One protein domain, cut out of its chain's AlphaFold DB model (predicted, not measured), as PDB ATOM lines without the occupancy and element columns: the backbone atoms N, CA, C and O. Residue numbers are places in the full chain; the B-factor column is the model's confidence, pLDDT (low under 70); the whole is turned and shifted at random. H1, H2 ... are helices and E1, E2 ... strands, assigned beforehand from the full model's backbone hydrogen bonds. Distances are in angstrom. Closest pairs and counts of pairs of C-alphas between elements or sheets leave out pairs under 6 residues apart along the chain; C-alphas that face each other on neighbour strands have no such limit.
ATOM      1  N   GLN A  32     -49.879  24.751-118.754       93.75
ATOM      2  CA  GLN A  32     -49.685  23.864-119.893       93.75
ATOM      3  C   GLN A  32     -49.785  22.440-119.383       93.75
ATOM      4  O   GLN A  32     -49.061  22.068-118.455       93.75
ATOM      5  N   TYR A  33     -50.691  21.655-119.951       93.31
ATOM      6  CA  TYR A  33     -50.901  20.283-119.515       93.31
ATOM      7  C   TYR A  33     -51.361  19.371-120.647       93.31
ATOM      8  O   TYR A  33     -51.947  19.794-121.639       93.31
ATOM      9  N   GLN A  34     -51.108  18.077-120.477       94.69
ATOM     10  CA  GLN A  34     -51.458  17.066-121.466       94.69
ATOM     11  C   GLN A  34     -52.822  16.456-121.149       94.69
ATOM     12  O   GLN A  34     -53.055  15.966-120.044       94.69
ATOM     13  N   ARG A  35     -53.716  16.415-122.144       94.81
ATOM     14  CA  ARG A  35     -55.047  15.793-122.007       94.81
ATOM     15  C   ARG A  35     -54.972  14.315-121.629       94.81
ATOM     16  O   ARG A  35     -55.787  13.841-120.847       94.81
ATOM     17  N   SER A  36     -53.974  13.603-122.151       95.81
ATOM     18  CA  SER A  36     -53.728  12.190-121.839       95.81
ATOM     19  C   SER A  36     -53.479  11.953-120.348       95.81
ATOM     20  O   SER A  36     -53.950  10.954-119.812       95.81
ATOM     21  N   SER A  37     -52.803  12.876-119.655       95.56
ATOM     22  CA  SER A  37     -52.587  12.780-118.207       95.56
ATOM     23  C   SER A  37     -53.903  12.869-117.437       95.56
ATOM     24  O   SER A  37     -54.127  12.072-116.533       95.56
ATOM     25  N   TYR A  38     -54.803  13.778-117.826       95.88
ATOM     26  CA  TYR A  38     -56.132  13.883-117.214       95.88
ATOM     27  C   TYR A  38     -57.009  12.672-117.520       95.88
ATOM     28  O   TYR A  38     -57.708  12.207-116.628       95.88
ATOM     29  N   GLN A  39     -56.932  12.118-118.735       97.06
ATOM     30  CA  GLN A  39     -57.612  10.862-119.052       97.06
ATOM     31  C   GLN A  39     -57.123   9.730-118.142       97.06
ATOM     32  O   GLN A  39     -57.938   9.058-117.524       97.06
ATOM     33  N   SER A  40     -55.805   9.592-117.974       97.44
ATOM     34  CA  SER A  40     -55.243   8.606-117.052       97.44
ATOM     35  C   SER A  40     -55.704   8.840-115.614       97.44
ATOM     36  O   SER A  40     -55.964   7.871-114.913       97.44
ATOM     37  N   LEU A  41     -55.822  10.089-115.150       97.12
ATOM     38  CA  LEU A  41     -56.360  10.363-113.815       97.12
ATOM     39  C   LEU A  41     -57.816   9.905-113.700       97.12
ATOM     40  O   LEU A  41     -58.131   9.223-112.732       97.12
ATOM     41  N   ILE A  42     -58.662  10.222-114.689       97.62
ATOM     42  CA  ILE A  42     -60.077   9.814-114.749       97.62
ATOM     43  C   ILE A  42     -60.208   8.289-114.693       97.62
ATOM     44  O   ILE A  42     -60.966   7.775-113.874       97.62
ATOM     45  N   ASP A  43     -59.431   7.576-115.511       97.50
ATOM     46  CA  ASP A  43     -59.481   6.113-115.606       97.50
ATOM     47  C   ASP A  43     -59.088   5.422-114.288       97.50
ATOM     48  O   ASP A  43     -59.517   4.302-114.031       97.50
ATOM     49  N   ASN A  44     -58.291   6.089-113.443       97.38
ATOM     50  CA  ASN A  44     -57.787   5.549-112.178       97.38
ATOM     51  C   ASN A  44     -58.508   6.107-110.934       97.38
ATOM     52  O   ASN A  44     -58.116   5.765-109.817       97.38
ATOM     53  N   VAL A  45     -59.533   6.966-111.077       97.06
ATOM     54  CA  VAL A  45     -60.217   7.592-109.922       97.06
ATOM     55  C   VAL A  45     -60.749   6.537-108.954       97.06
ATOM     56  O   VAL A  45     -60.545   6.664-107.748       97.06
ATOM     57  N   ASP A  46     -61.393   5.493-109.475       94.31
ATOM     58  CA  ASP A  46     -61.997   4.434-108.665       94.31
ATOM     59  C   ASP A  46     -60.962   3.716-107.790       94.31
ATOM     60  O   ASP A  46     -61.094   3.682-106.561       94.31
ATOM     61  N   ASP A  47     -59.880   3.240-108.406       95.31
ATOM     62  CA  ASP A  47     -58.805   2.532-107.712       95.31
ATOM     63  C   ASP A  47     -58.091   3.429-106.687       95.31
ATOM     64  O   ASP A  47     -57.758   2.982-105.585       95.31
ATOM     65  N   LEU A  48     -57.878   4.709-107.015       95.50
ATOM     66  CA  LEU A  48     -57.245   5.677-106.114       95.50
ATOM     67  C   LEU A  48     -58.125   5.995-104.905       95.50
ATOM     68  O   LEU A  48     -57.632   6.024-103.776       95.50
ATOM     69  N   MET A  49     -59.424   6.206-105.110       95.12
ATOM     70  CA  MET A  49     -60.353   6.469-104.012       95.12
ATOM     71  C   MET A  49     -60.475   5.255-103.086       95.12
ATOM     72  O   MET A  49     -60.457   5.409-101.864       95.12
ATOM     73  N   GLU A  50     -60.536   4.039-103.636       93.44
ATOM     74  CA  GLU A  50     -60.523   2.815-102.830       93.44
ATOM     75  C   GLU A  50     -59.196   2.622-102.084       93.44
ATOM     76  O   GLU A  50     -59.193   2.228-100.911       93.44
ATOM     77  N   PHE A  51     -58.068   2.947-102.722       94.88
ATOM     78  CA  PHE A  51     -56.755   2.929-102.086       94.88
ATOM     79  C   PHE A  51     -56.694   3.882-100.889       94.88
ATOM     80  O   PHE A  51     -56.299   3.451 -99.805       94.88
ATOM     81  N   ILE A  52     -57.137   5.132-101.050       94.56
ATOM     82  CA  ILE A  52     -57.164   6.141 -99.980       94.56
ATOM     83  C   ILE A  52     -58.038   5.663 -98.819       94.56
ATOM     84  O   ILE A  52     -57.614   5.689 -97.661       94.56
ATOM     85  N   LEU A  53     -59.237   5.147 -99.108       94.75
ATOM     86  CA  LEU A  53     -60.123   4.635 -98.064       94.75
ATOM     87  C   LEU A  53     -59.484   3.494 -97.276       94.75
ATOM     88  O   LEU A  53     -59.544   3.482 -96.046       94.75
ATOM     89  N   ARG A  54     -58.844   2.555 -97.972       94.62
ATOM     90  CA  ARG A  54     -58.239   1.379 -97.350       94.62
ATOM     91  C   ARG A  54     -56.962   1.710 -96.579       94.62
ATOM     92  O   ARG A  54     -56.773   1.183 -95.487       94.62
ATOM     93  N   VAL A  55     -56.071   2.512 -97.159       93.75
ATOM     94  CA  VAL A  55     -54.708   2.722 -96.648       93.75
ATOM     95  C   VAL A  55     -54.640   3.915 -95.705       93.75
ATOM     96  O   VAL A  55     -54.080   3.793 -94.619       93.75
ATOM     97  N   GLU A  56     -55.236   5.043 -96.086       91.50
ATOM     98  CA  GLU A  56     -55.152   6.279 -95.302       91.50
ATOM     99  C   GLU A  56     -56.267   6.357 -94.260       91.50
ATOM    100  O   GLU A  56     -56.016   6.675 -93.100       91.50
ATOM    101  N   CYS A  57     -57.501   6.023 -94.647       91.94
ATOM    102  CA  CYS A  57     -58.652   6.110 -93.745       91.94
ATOM    103  C   CYS A  57     -58.912   4.825 -92.948       91.94
ATOM    104  O   CYS A  57     -59.662   4.871 -91.974       91.94
ATOM    105  N   GLN A  58     -58.325   3.690 -93.351       92.75
ATOM    106  CA  GLN A  58     -58.560   2.360 -92.768       92.75
ATOM    107  C   GLN A  58     -60.051   1.976 -92.708       92.75
ATOM    108  O   GLN A  58     -60.514   1.355 -91.750       92.75
ATOM    109  N   ARG A  59     -60.819   2.349 -93.739       91.62
ATOM    110  CA  ARG A  59     -62.263   2.099 -93.850       91.62
ATOM    111  C   ARG A  59     -62.624   1.348 -95.120       91.62
ATOM    112  O   ARG A  59     -61.888   1.337 -96.104       91.62
ATOM    113  N   LYS A  60     -63.803   0.728 -95.100       89.25
ATOM    114  CA  LYS A  60     -64.392   0.078 -96.276       89.25
ATOM    115  C   LYS A  60     -65.283   1.053 -97.035       89.25
ATOM    116  O   LYS A  60     -65.980   1.860 -96.424       89.25
ATOM    117  N   LYS A  61     -65.354   0.895 -98.360       87.88
ATOM    118  CA  LYS A  61     -66.276   1.644 -99.232       87.88
ATOM    119  C   LYS A  61     -67.729   1.598 -98.732       87.88
ATOM    120  O   LYS A  61     -68.422   2.604 -98.776       87.88
ATOM    121  N   THR A  62     -68.162   0.473 -98.156       89.19
ATOM    122  CA  THR A  62     -69.515   0.285 -97.595       89.19
ATOM    123  C   THR A  62     -69.854   1.196 -96.412       89.19
ATOM    124  O   THR A  62     -71.025   1.363 -96.091       89.19
ATOM    125  N   GLU A  63     -68.855   1.758 -95.730       90.31
ATOM    126  CA  GLU A  63     -69.048   2.653 -94.579       90.31
ATOM    127  C   GLU A  63     -69.152   4.130 -94.997       90.31
ATOM    128  O   GLU A  63     -69.456   4.996 -94.173       90.31
ATOM    129  N   VAL A  64     -68.894   4.428 -96.274       91.12
ATOM    130  CA  VAL A  64     -68.854   5.781 -96.827       91.12
ATOM    131  C   VAL A  64     -70.167   6.075 -97.541       91.12
ATOM    132  O   VAL A  64     -70.570   5.361 -98.452       91.12
ATOM    133  N   LYS A  65     -70.846   7.149 -97.129       93.19
ATOM    134  CA  LYS A  65     -72.184   7.492 -97.641       93.19
ATOM    135  C   LYS A  65     -72.156   8.294 -98.942       93.19
ATOM    136  O   LYS A  65     -73.069   8.170 -99.743       93.19
ATOM    137  N   ASN A  66     -71.125   9.110 -99.137       94.31
ATOM    138  CA  ASN A  66     -70.995  10.069-100.234       94.31
ATOM    139  C   ASN A  66     -69.926   9.657-101.262       94.31
ATOM    140  O   ASN A  66     -69.371  10.511-101.944       94.31
ATOM    141  N   PHE A  67     -69.598   8.362-101.349       93.75
ATOM    142  CA  PHE A  67     -68.531   7.887-102.234       93.75
ATOM    143  C   PHE A  67     -68.814   8.237-103.699       93.75
ATOM    144  O   PHE A  67     -67.985   8.864-104.348       93.75
ATOM    145  N   GLU A  68     -69.997   7.864-104.193       94.69
ATOM    146  CA  GLU A  68     -70.370   8.073-105.597       94.69
ATOM    147  C   GLU A  68     -70.507   9.567-105.932       94.69
ATOM    148  O   GLU A  68     -70.033  10.002-106.974       94.69
ATOM    149  N   GLU A  69     -71.041  10.377-105.013       96.56
ATOM    150  CA  GLU A  69     -71.148  11.835-105.188       96.56
ATOM    151  C   GLU A  69     -69.770  12.495-105.360       96.56
ATOM    152  O   GLU A  69     -69.547  13.257-106.301       96.56
ATOM    153  N   VAL A  70     -68.818  12.179-104.475       96.06
ATOM    154  CA  VAL A  70     -67.456  12.737-104.538       96.06
ATOM    155  C   VAL A  70     -66.717  12.234-105.776       96.06
ATOM    156  O   VAL A  70     -66.006  12.997-106.427       96.06
ATOM    157  N   ARG A  71     -66.904  10.959-106.124       96.12
ATOM    158  CA  ARG A  71     -66.337  10.356-107.331       96.12
ATOM    159  C   ARG A  71     -66.806  11.088-108.589       96.12
ATOM    160  O   ARG A  71     -65.978  11.461-109.418       96.12
ATOM    161  N   GLU A  72     -68.110  11.310-108.726       97.38
ATOM    162  CA  GLU A  72     -68.686  12.023-109.870       97.38
ATOM    163  C   GLU A  72     -68.190  13.472-109.953       97.38
ATOM    164  O   GLU A  72     -67.836  13.930-111.040       97.38
ATOM    165  N   ASP A  73     -68.086  14.178-108.822       98.00
ATOM    166  CA  ASP A  73     -67.549  15.545-108.777       98.00
ATOM    167  C   ASP A  73     -66.076  15.611-109.227       98.00
ATOM    168  O   ASP A  73     -65.701  16.483-110.017       98.00
ATOM    169  N   ILE A  74     -65.243  14.657-108.795       97.44
ATOM    170  CA  ILE A  74     -63.839  14.557-109.222       97.44
ATOM    171  C   ILE A  74     -63.753  14.284-110.728       97.44
ATOM    172  O   ILE A  74     -63.048  15.005-111.440       97.44
ATOM    173  N   ILE A  75     -64.481  13.279-111.227       97.75
ATOM    174  CA  ILE A  75     -64.480  12.917-112.653       97.75
ATOM    175  C   ILE A  75     -64.941  14.098-113.502       97.75
ATOM    176  O   ILE A  75     -64.334  14.382-114.538       97.75
ATOM    177  N   LYS A  76     -65.975  14.819-113.058       98.06
ATOM    178  CA  LYS A  76     -66.480  16.005-113.744       98.06
ATOM    179  C   LYS A  76     -65.412  17.092-113.842       98.06
ATOM    180  O   LYS A  76     -65.107  17.524-114.945       98.06
ATOM    181  N   LYS A  77     -64.775  17.475-112.730       97.06
ATOM    182  CA  LYS A  77     -63.712  18.500-112.727       97.06
ATOM    183  C   LYS A  77     -62.521  18.114-113.606       97.06
ATOM    184  O   LYS A  77     -61.976  18.958-114.314       97.06
ATOM    185  N   LEU A  78     -62.118  16.842-113.585       97.19
ATOM    186  CA  LEU A  78     -61.040  16.342-114.442       97.19
ATOM    187  C   LEU A  78     -61.441  16.344-115.922       97.19
ATOM    188  O   LEU A  78     -60.618  16.677-116.774       97.19
ATOM    189  N   THR A  79     -62.695  16.003-116.221       97.06
ATOM    190  CA  THR A  79     -63.260  16.032-117.577       97.06
ATOM    191  C   THR A  79     -63.312  17.458-118.114       97.06
ATOM    192  O   THR A  79     -62.830  17.708-119.216       97.06
ATOM    193  N   ASP A  80     -63.790  18.402-117.301       95.31
ATOM    194  CA  ASP A  80     -63.850  19.823-117.644       95.31
ATOM    195  C   ASP A  80     -62.454  20.365-117.992       95.31
ATOM    196  O   ASP A  80     -62.305  21.082-118.978       95.31
ATOM    197  N   LEU A  81     -61.414  19.972-117.241       94.69
ATOM    198  CA  LEU A  81     -60.022  20.341-117.527       94.69
ATOM    199  C   LEU A  81     -59.464  19.641-118.777       94.69
ATOM    200  O   LEU A  81     -58.765  20.273-119.571       94.69
ATOM    201  N   ARG A  82     -59.769  18.356-118.984       95.62
ATOM    202  CA  ARG A  82     -59.334  17.582-120.161       95.62
ATOM    203  C   ARG A  82     -59.881  18.176-121.462       95.62
ATOM    204  O   ARG A  82     -59.147  18.269-122.451       95.62
ATOM    205  N   ASP A  83     -61.147  18.585-121.446       95.19
ATOM    206  CA  ASP A  83     -61.898  18.984-122.638       95.19
ATOM    207  C   ASP A  83     -61.775  20.486-122.959       95.19
ATOM    208  O   ASP A  83     -62.329  20.958-123.955       95.19
ATOM    209  N   VAL A  84     -60.974  21.237-122.187       93.00
ATOM    210  CA  VAL A  84     -60.598  22.619-122.525       93.00
ATOM    211  C   VAL A  84     -60.005  22.661-123.946       93.00
ATOM    212  O   VAL A  84     -59.100  21.880-124.272       93.00
ATOM    213  N   PRO A  85     -60.459  23.581-124.821       88.50
ATOM    214  CA  PRO A  85     -60.035  23.618-126.221       88.50
ATOM    215  C   PRO A  85     -58.544  23.945-126.402       88.50
ATOM    216  O   PRO A  85     -57.914  23.408-127.314       88.50
ATOM    217  N   ASN A  86     -57.956  24.756-125.516       88.44
ATOM    218  CA  ASN A  86     -56.547  25.159-125.577       88.44
ATOM    219  C   ASN A  86     -55.805  24.929-124.237       88.44
ATOM    220  O   ASN A  86     -55.609  25.878-123.478       88.44
ATOM    221  N   PRO A  87     -55.393  23.684-123.928       86.56
ATOM    222  CA  PRO A  87     -54.723  23.334-122.671       86.56
ATOM    223  C   PRO A  87     -53.289  23.876-122.575       86.56
ATOM    224  O   PRO A  87     -52.713  23.864-121.493       86.56
ATOM    225  N   ASP A  88     -52.719  24.372-123.681       87.88
ATOM    226  CA  ASP A  88     -51.375  24.964-123.724       87.88
ATOM    227  C   ASP A  88     -51.360  26.464-123.366       87.88
ATOM    228  O   ASP A  88     -50.297  27.075-123.223       87.88
ATOM    229  N   ASN A  89     -52.537  27.080-123.226       90.44
ATOM    230  CA  ASN A  89     -52.688  28.454-122.747       90.44
ATOM    231  C   ASN A  89     -53.924  28.564-121.846       90.44
ATOM    232  O   ASN A  89     -54.795  29.411-122.063       90.44
ATOM    233  N   PHE A  90     -54.016  27.678-120.855       92.94
ATOM    234  CA  PHE A  90     -55.060  27.749-119.839       92.94
ATOM    235  C   PHE A  90     -54.672  28.785-118.778       92.94
ATOM    236  O   PHE A  90     -53.662  28.623-118.096       92.94
ATOM    237  N   GLU A  91     -55.452  29.857-118.655       94.00
ATOM    238  CA  GLU A  91     -55.197  30.950-117.712       94.00
ATOM    239  C   GLU A  91     -56.161  30.868-116.530       94.00
ATOM    240  O   GLU A  91     -57.378  30.890-116.707       94.00
ATOM    241  N   THR A  92     -55.620  30.770-115.317       94.06
ATOM    242  CA  THR A  92     -56.418  30.781-114.084       94.06
ATOM    243  C   THR A  92     -55.583  31.226-112.886       94.06
ATOM    244  O   THR A  92     -54.353  31.250-112.938       94.06
ATOM    245  N   ASN A  93     -56.247  31.571-111.788       95.75
ATOM    246  CA  ASN A  93     -55.600  31.833-110.509       95.75
ATOM    247  C   ASN A  93     -55.003  30.530-109.931       95.75
ATOM    248  O   ASN A  93     -55.719  29.528-109.823       95.75
ATOM    249  N   PRO A  94     -53.711  30.503-109.556       96.06
ATOM    250  CA  PRO A  94     -53.047  29.296-109.095       96.06
ATOM    251  C   PRO A  94     -53.406  28.966-107.641       96.06
ATOM    252  O   PRO A  94     -53.645  29.844-106.809       96.06
ATOM    253  N   LEU A  95     -53.322  27.678-107.310       95.88
ATOM    254  CA  LEU A  95     -53.273  27.196-105.932       95.88
ATOM    255  C   LEU A  95     -51.854  26.717-105.625       95.88
ATOM    256  O   LEU A  95     -51.319  25.850-106.315       95.88
ATOM    257  N   ILE A  96     -51.238  27.304-104.599       95.06
ATOM    258  CA  ILE A  96     -49.854  27.016-104.220       95.06
ATOM    259  C   ILE A  96     -49.862  25.883-103.191       95.06
ATOM    260  O   ILE A  96     -50.290  26.079-102.054       95.06
ATOM    261  N   TYR A  97     -49.384  24.706-103.596       96.12
ATOM    262  CA  TYR A  97     -49.288  23.518-102.747       96.12
ATOM    263  C   TYR A  97     -47.831  23.155-102.447       96.12
ATOM    264  O   TYR A  97     -46.974  23.203-103.327       96.12
ATOM    265  N   HIS A  98     -47.574  22.744-101.204       95.62
ATOM    266  CA  HIS A  98     -46.328  22.109-100.780       95.62
ATOM    267  C   HIS A  98     -46.618  20.640-100.468       95.62
ATOM    268  O   HIS A  98     -47.381  20.344 -99.548       95.62
ATOM    269  N   LEU A  99     -46.037  19.736-101.256       94.75
ATOM    270  CA  LEU A  99     -46.135  18.296-101.047       94.75
ATOM    271  C   LEU A  99     -44.808  17.791-100.484       94.75
ATOM    272  O   LEU A  99     -43.777  17.921-101.138       94.75
ATOM    273  N   ASP A 100     -44.856  17.201 -99.294       94.94
ATOM    274  CA  ASP A 100     -43.693  16.630 -98.618       94.94
ATOM    275  C   ASP A 100     -44.009  15.212 -98.135       94.94
ATOM    276  O   ASP A 100     -45.144  14.895 -97.767       94.94
ATOM    277  N   VAL A 101     -42.999  14.346 -98.148       92.44
ATOM    278  CA  VAL A 101     -43.113  12.964 -97.691       92.44
ATOM    279  C   VAL A 101     -42.703  12.904 -96.227       92.44
ATOM    280  O   VAL A 101     -41.522  12.999 -95.883       92.44
ATOM    281  N   ALA A 102     -43.679  12.662 -95.353       92.25
ATOM    282  CA  ALA A 102     -43.425  12.483 -93.930       92.25
ATOM    283  C   ALA A 102     -42.394  11.366 -93.694       92.25
ATOM    284  O   ALA A 102     -42.553  10.248 -94.186       92.25
ATOM    285  N   ALA A 103     -41.340  11.677 -92.933       94.31
ATOM    286  CA  ALA A 103     -40.274  10.741 -92.573       94.31
ATOM    287  C   ALA A 103     -39.758   9.904 -93.765       94.31
ATOM    288  O   ALA A 103     -39.642   8.679 -93.672       94.31
ATOM    289  N   MET A 104     -39.435  10.567 -94.883       94.00
ATOM    290  CA  MET A 104     -39.027   9.926 -96.140       94.00
ATOM    291  C   MET A 104     -37.962   8.828 -95.951       94.00
ATOM    292  O   MET A 104     -38.206   7.671 -96.296       94.00
ATOM    293  N   TYR A 105     -36.795   9.152 -95.378       94.81
ATOM    294  CA  TYR A 105     -35.709   8.175 -95.212       94.81
ATOM    295  C   TYR A 105     -36.056   7.028 -94.252       94.81
ATOM    296  O   TYR A 105     -35.872   5.877 -94.652       94.81
ATOM    297  N   PRO A 106     -36.595   7.272 -93.037       96.69
ATOM    298  CA  PRO A 106     -37.080   6.189 -92.181       96.69
ATOM    299  C   PRO A 106     -38.067   5.245 -92.880       96.69
ATOM    300  O   PRO A 106     -37.916   4.027 -92.793       96.69
ATOM    301  N   ASN A 107     -39.028   5.778 -93.638       95.56
ATOM    302  CA  ASN A 107     -40.009   4.964 -94.354       95.56
ATOM    303  C   ASN A 107     -39.373   4.138 -95.481       95.56
ATOM    304  O   ASN A 107     -39.703   2.959 -95.636       95.56
ATOM    305  N   ILE A 108     -38.415   4.702 -96.227       95.44
ATOM    306  CA  ILE A 108     -37.645   3.967 -97.245       95.44
ATOM    307  C   ILE A 108     -36.845   2.829 -96.602       95.44
ATOM    308  O   ILE A 108     -36.851   1.711 -97.126       95.44
ATOM    309  N   ILE A 109     -36.190   3.099 -95.467       96.31
ATOM    310  CA  ILE A 109     -35.400   2.120 -94.711       96.31
ATOM    311  C   ILE A 109     -36.280   0.946 -94.281       96.31
ATOM    312  O   ILE A 109     -35.934  -0.203 -94.552       96.31
ATOM    313  N   LEU A 110     -37.435   1.218 -93.673       96.19
ATOM    314  CA  LEU A 110     -38.344   0.178 -93.187       96.19
ATOM    315  C   LEU A 110     -38.973  -0.622 -94.333       96.19
ATOM    316  O   LEU A 110     -38.970  -1.852 -94.298       96.19
ATOM    317  N   THR A 111     -39.438   0.057 -95.384       94.94
ATOM    318  CA  THR A 111     -40.077  -0.578 -96.553       94.94
ATOM    319  C   THR A 111     -39.125  -1.530 -97.277       94.94
ATOM    320  O   THR A 111     -39.522  -2.610 -97.715       94.94
ATOM    321  N   ASN A 112     -37.853  -1.145 -97.395       94.62
ATOM    322  CA  ASN A 112     -36.833  -1.940 -98.077       94.62
ATOM    323  C   ASN A 112     -36.001  -2.805 -97.118       94.62
ATOM    324  O   ASN A 112     -35.101  -3.506 -97.573       94.62
ATOM    325  N   ARG A 113     -36.302  -2.773 -95.810       94.50
ATOM    326  CA  ARG A 113     -35.559  -3.469 -94.744       94.50
ATOM    327  C   ARG A 113     -34.050  -3.187 -94.800       94.50
ATOM    328  O   ARG A 113     -33.232  -4.087 -94.611       94.50
ATOM    329  N   LEU A 114     -33.689  -1.937 -95.089       95.69
ATOM    330  CA  LEU A 114     -32.298  -1.514 -95.227       95.69
ATOM    331  C   LEU A 114     -31.626  -1.488 -93.860       95.69
ATOM    332  O   LEU A 114     -32.039  -0.778 -92.950       95.69
ATOM    333  N   GLN A 115     -30.557  -2.253 -93.730       94.94
ATOM    334  CA  GLN A 115     -29.683  -2.247 -92.567       94.94
ATOM    335  C   GLN A 115     -28.275  -2.611 -93.038       94.94
ATOM    336  O   GLN A 115     -28.152  -3.355 -94.015       94.94
ATOM    337  N   PRO A 116     -27.212  -2.146 -92.364       94.31
ATOM    338  CA  PRO A 116     -25.841  -2.425 -92.792       94.31
ATOM    339  C   PRO A 116     -25.569  -3.920 -93.017       94.31
ATOM    340  O   PRO A 116     -24.949  -4.297 -94.005       94.31
ATOM    341  N   VAL A 117     -26.120  -4.782 -92.158       90.75
ATOM    342  CA  VAL A 117     -25.959  -6.244 -92.246       90.75
ATOM    343  C   VAL A 117     -26.732  -6.898 -93.400       90.75
ATOM    344  O   VAL A 117     -26.452  -8.041 -93.742       90.75
ATOM    345  N   ALA A 118     -27.696  -6.197 -94.006       91.50
ATOM    346  CA  ALA A 118     -28.458  -6.697 -95.152       91.50
ATOM    347  C   ALA A 118     -27.735  -6.468 -96.490       91.50
ATOM    348  O   ALA A 118     -28.151  -7.022 -97.508       91.50
ATOM    349  N   ILE A 119     -26.650  -5.686 -96.510       92.25
ATOM    350  CA  ILE A 119     -25.829  -5.495 -97.707       92.25
ATOM    351  C   ILE A 119     -24.788  -6.612 -97.771       92.25
ATOM    352  O   ILE A 119     -23.746  -6.570 -97.119       92.25
ATOM    353  N   VAL A 120     -25.091  -7.638 -98.562       90.69
ATOM    354  CA  VAL A 120     -24.251  -8.829 -98.719       90.69
ATOM    355  C   VAL A 120     -23.555  -8.846-100.076       90.69
ATOM    356  O   VAL A 120     -24.102  -8.414-101.087       90.69
ATOM    357  N   ASN A 121     -22.342  -9.392-100.110       90.81
ATOM    358  CA  ASN A 121     -21.644  -9.698-101.357       90.81
ATOM    359  C   ASN A 121     -21.869 -11.166-101.762       90.81
ATOM    360  O   ASN A 121     -22.380 -11.976-100.984       90.81
ATOM    361  N   ASN A 122     -21.431 -11.531-102.969       87.38
ATOM    362  CA  ASN A 122     -21.595 -12.893-103.490       87.38
ATOM    363  C   ASN A 122     -20.953 -13.964-102.599       87.38
ATOM    364  O   ASN A 122     -21.500 -15.055-102.486       87.38
ATOM    365  N   LYS A 123     -19.831 -13.660-101.929       90.50
ATOM    366  CA  LYS A 123     -19.160 -14.615-101.037       90.50
ATOM    367  C   LYS A 123     -20.027 -14.925 -99.814       90.50
ATOM    368  O   LYS A 123     -20.304 -16.090 -99.551       90.50
ATOM    369  N   ILE A 124     -20.509 -13.889 -99.125       88.62
ATOM    370  CA  ILE A 124     -21.388 -14.019 -97.950       88.62
ATOM    371  C   ILE A 124     -22.686 -14.728 -98.340       88.62
ATOM    372  O   ILE A 124     -23.109 -15.666 -97.672       88.62
ATOM    373  N   CYS A 125     -23.289 -14.322 -99.460       89.88
ATOM    374  CA  CYS A 125     -24.530 -14.913 -99.938       89.88
ATOM    375  C   CYS A 125     -24.359 -16.397-100.302       89.88
ATOM    376  O   CYS A 125     -25.216 -17.204 -99.963       89.88
ATOM    377  N   SER A 126     -23.233 -16.781-100.916       88.50
ATOM    378  CA  SER A 126     -22.969 -18.175-101.299       88.50
ATOM    379  C   SER A 126     -22.839 -19.140-100.117       88.50
ATOM    380  O   SER A 126     -23.194 -20.305-100.254       88.50
ATOM    381  N   GLY A 127     -22.386 -18.656 -98.954       89.38
ATOM    382  CA  GLY A 127     -22.312 -19.441 -97.715       89.38
ATOM    383  C   GLY A 127     -23.627 -19.518 -96.933       89.38
ATOM    384  O   GLY A 127     -23.667 -20.138 -95.872       89.38
ATOM    385  N   CYS A 128     -24.695 -18.870 -97.406       89.19
ATOM    386  CA  CYS A 128     -25.986 -18.851 -96.729       89.19
ATOM    387  C   CYS A 128     -26.769 -20.146 -96.987       89.19
ATOM    388  O   CYS A 128     -26.950 -20.551 -98.133       89.19
ATOM    389  N   LEU A 129     -27.323 -20.741 -95.925       88.69
ATOM    390  CA  LEU A 129     -28.184 -21.931 -96.002       88.69
ATOM    391  C   LEU A 129     -29.450 -21.704 -96.845       88.69
ATOM    392  O   LEU A 129     -29.989 -22.642 -97.417       88.69
ATOM    393  N   TYR A 130     -29.899 -20.451 -96.937       87.44
ATOM    394  CA  TYR A 130     -31.070 -20.034 -97.709       87.44
ATOM    395  C   TYR A 130     -30.716 -19.547 -99.121       87.44
ATOM    396  O   TYR A 130     -31.549 -18.952 -99.793       87.44
ATOM    397  N   ASN A 131     -29.480 -19.728 -99.589       87.50
ATOM    398  CA  ASN A 131     -29.113 -19.395-100.964       87.50
ATOM    399  C   ASN A 131     -29.487 -20.543-101.913       87.50
ATOM    400  O   ASN A 131     -28.617 -21.175-102.512       87.50
ATOM    401  N   THR A 132     -30.787 -20.820-102.024       86.81
ATOM    402  CA  THR A 132     -31.335 -21.785-102.986       86.81
ATOM    403  C   THR A 132     -31.985 -21.058-104.169       86.81
ATOM    404  O   THR A 132     -32.385 -19.900-104.018       86.81
ATOM    405  N   PRO A 133     -32.101 -21.691-105.351       82.31
ATOM    406  CA  PRO A 133     -32.762 -21.088-106.513       82.31
ATOM    407  C   PRO A 133     -34.214 -20.660-106.252       82.31
ATOM    408  O   PRO A 133     -34.698 -19.727-106.881       82.31
ATOM    409  N   GLU A 134     -34.896 -21.319-105.314       84.69
ATOM    410  CA  GLU A 134     -36.286 -21.046-104.934       84.69
ATOM    411  C   GLU A 134     -36.419 -19.899-103.920       84.69
ATOM    412  O   GLU A 134     -37.528 -19.456-103.622       84.69
ATOM    413  N   SER A 135     -35.307 -19.425-103.353       84.62
ATOM    414  CA  SER A 135     -35.321 -18.418-102.296       84.62
ATOM    415  C   SER A 135     -35.392 -17.000-102.867       84.62
ATOM    416  O   SER A 135     -34.390 -16.447-103.323       84.62
ATOM    417  N   ASP A 136     -36.560 -16.363-102.758       85.38
ATOM    418  CA  ASP A 136     -36.784 -14.962-103.153       85.38
ATOM    419  C   ASP A 136     -36.401 -13.972-102.034       85.38
ATOM    420  O   ASP A 136     -37.198 -13.180-101.533       85.38
ATOM    421  N   CYS A 137     -35.162 -14.078-101.550       87.62
ATOM    422  CA  CYS A 137     -34.665 -13.281-100.424       87.62
ATOM    423  C   CYS A 137     -33.802 -12.081-100.850       87.62
ATOM    424  O   CYS A 137     -33.449 -11.246-100.014       87.62
TER     425      CYS A 137
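What this domain is: This is residues 32 to 137 of the 154 residues of the protein "DNA polymerase epsilon catalytic subunit" of Pseudocohnilembus persalinus (UniProt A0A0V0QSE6). A small helical body sits at one end and a long thin arm sticks out from it: in the body H3 folds back side by side with H1, while H2, which follows H1, slants away from H3. The arm is made by residues 92 to 105, 107 to 113 and 115 to 137, which stand free, with H4 partway along it and the short H5 near its far end. The printed part has 106 residues, with five named helices and one named strand in the order H1, H2, H3, E1, H4, H5, and its class is mostly helix. It is extended, with a radius of gyration of the C-alphas of 22.4 A, and elongated, spanning 63 by 39 by 29 A.

Where its parts are: The printed part begins at Gln 32. H1 is residues 35 to 43, 12.4 A from first to last C-alpha, and begins with C-alpha 35 at (-55.047, 15.793, -122.007). H2 is residues 45 to 55, 15.2 A long. H3, residues 67 to 82, is the longest helix at 22.4 A and ends with C-alpha 82 at (-59.334, 17.582, -120.161). E1 is residues 90 to 92, a strand that pairs with no named strand. H4 is residues 104 to 112, 12.2 A long. H5 is residues 122 to 126, ending with C-alpha 126 at (-22.969, -18.175, -101.299).

How they stand to each other: H1 and H3 touch, opposite ways at a shallow tilt of 11 degrees; their closest C-alphas, those of Arg 35 and Arg 82, are 5.0 A apart. H3 touches H1 with residues 75 to 82 alone. H2 and H3 touch, opposite ways at a steep tilt of 47 degrees, H3 with residues 71 to 75 alone; their closest C-alphas, those of Val 45 and Arg 71, are 7.2 A apart. H1 and H2 meet only through their link. E1 is apart from H1, H2 and H3. H4 is apart from H1, H2 and H3, H5 is apart from H1, H2 and H3, and H4 and H5 are apart. In H1, H2, H3, H4 and H5 every O i to N i+4 pair is within hydrogen-bond range.

The domain as a whole: The C-alphas farthest apart, those of Pro 85 and Gly 127, are 64.0 A apart. Without the stretches that stand free, the body has 62 residues and spans 41 by 40 by 19 A. The printed part has no cut. The links H2 to H3 and E1 to H4 are long, with 11 residues each; H1 to H2 is tight. The mean pLDDT of the printed part is 93.2, and no printed residue is under 70.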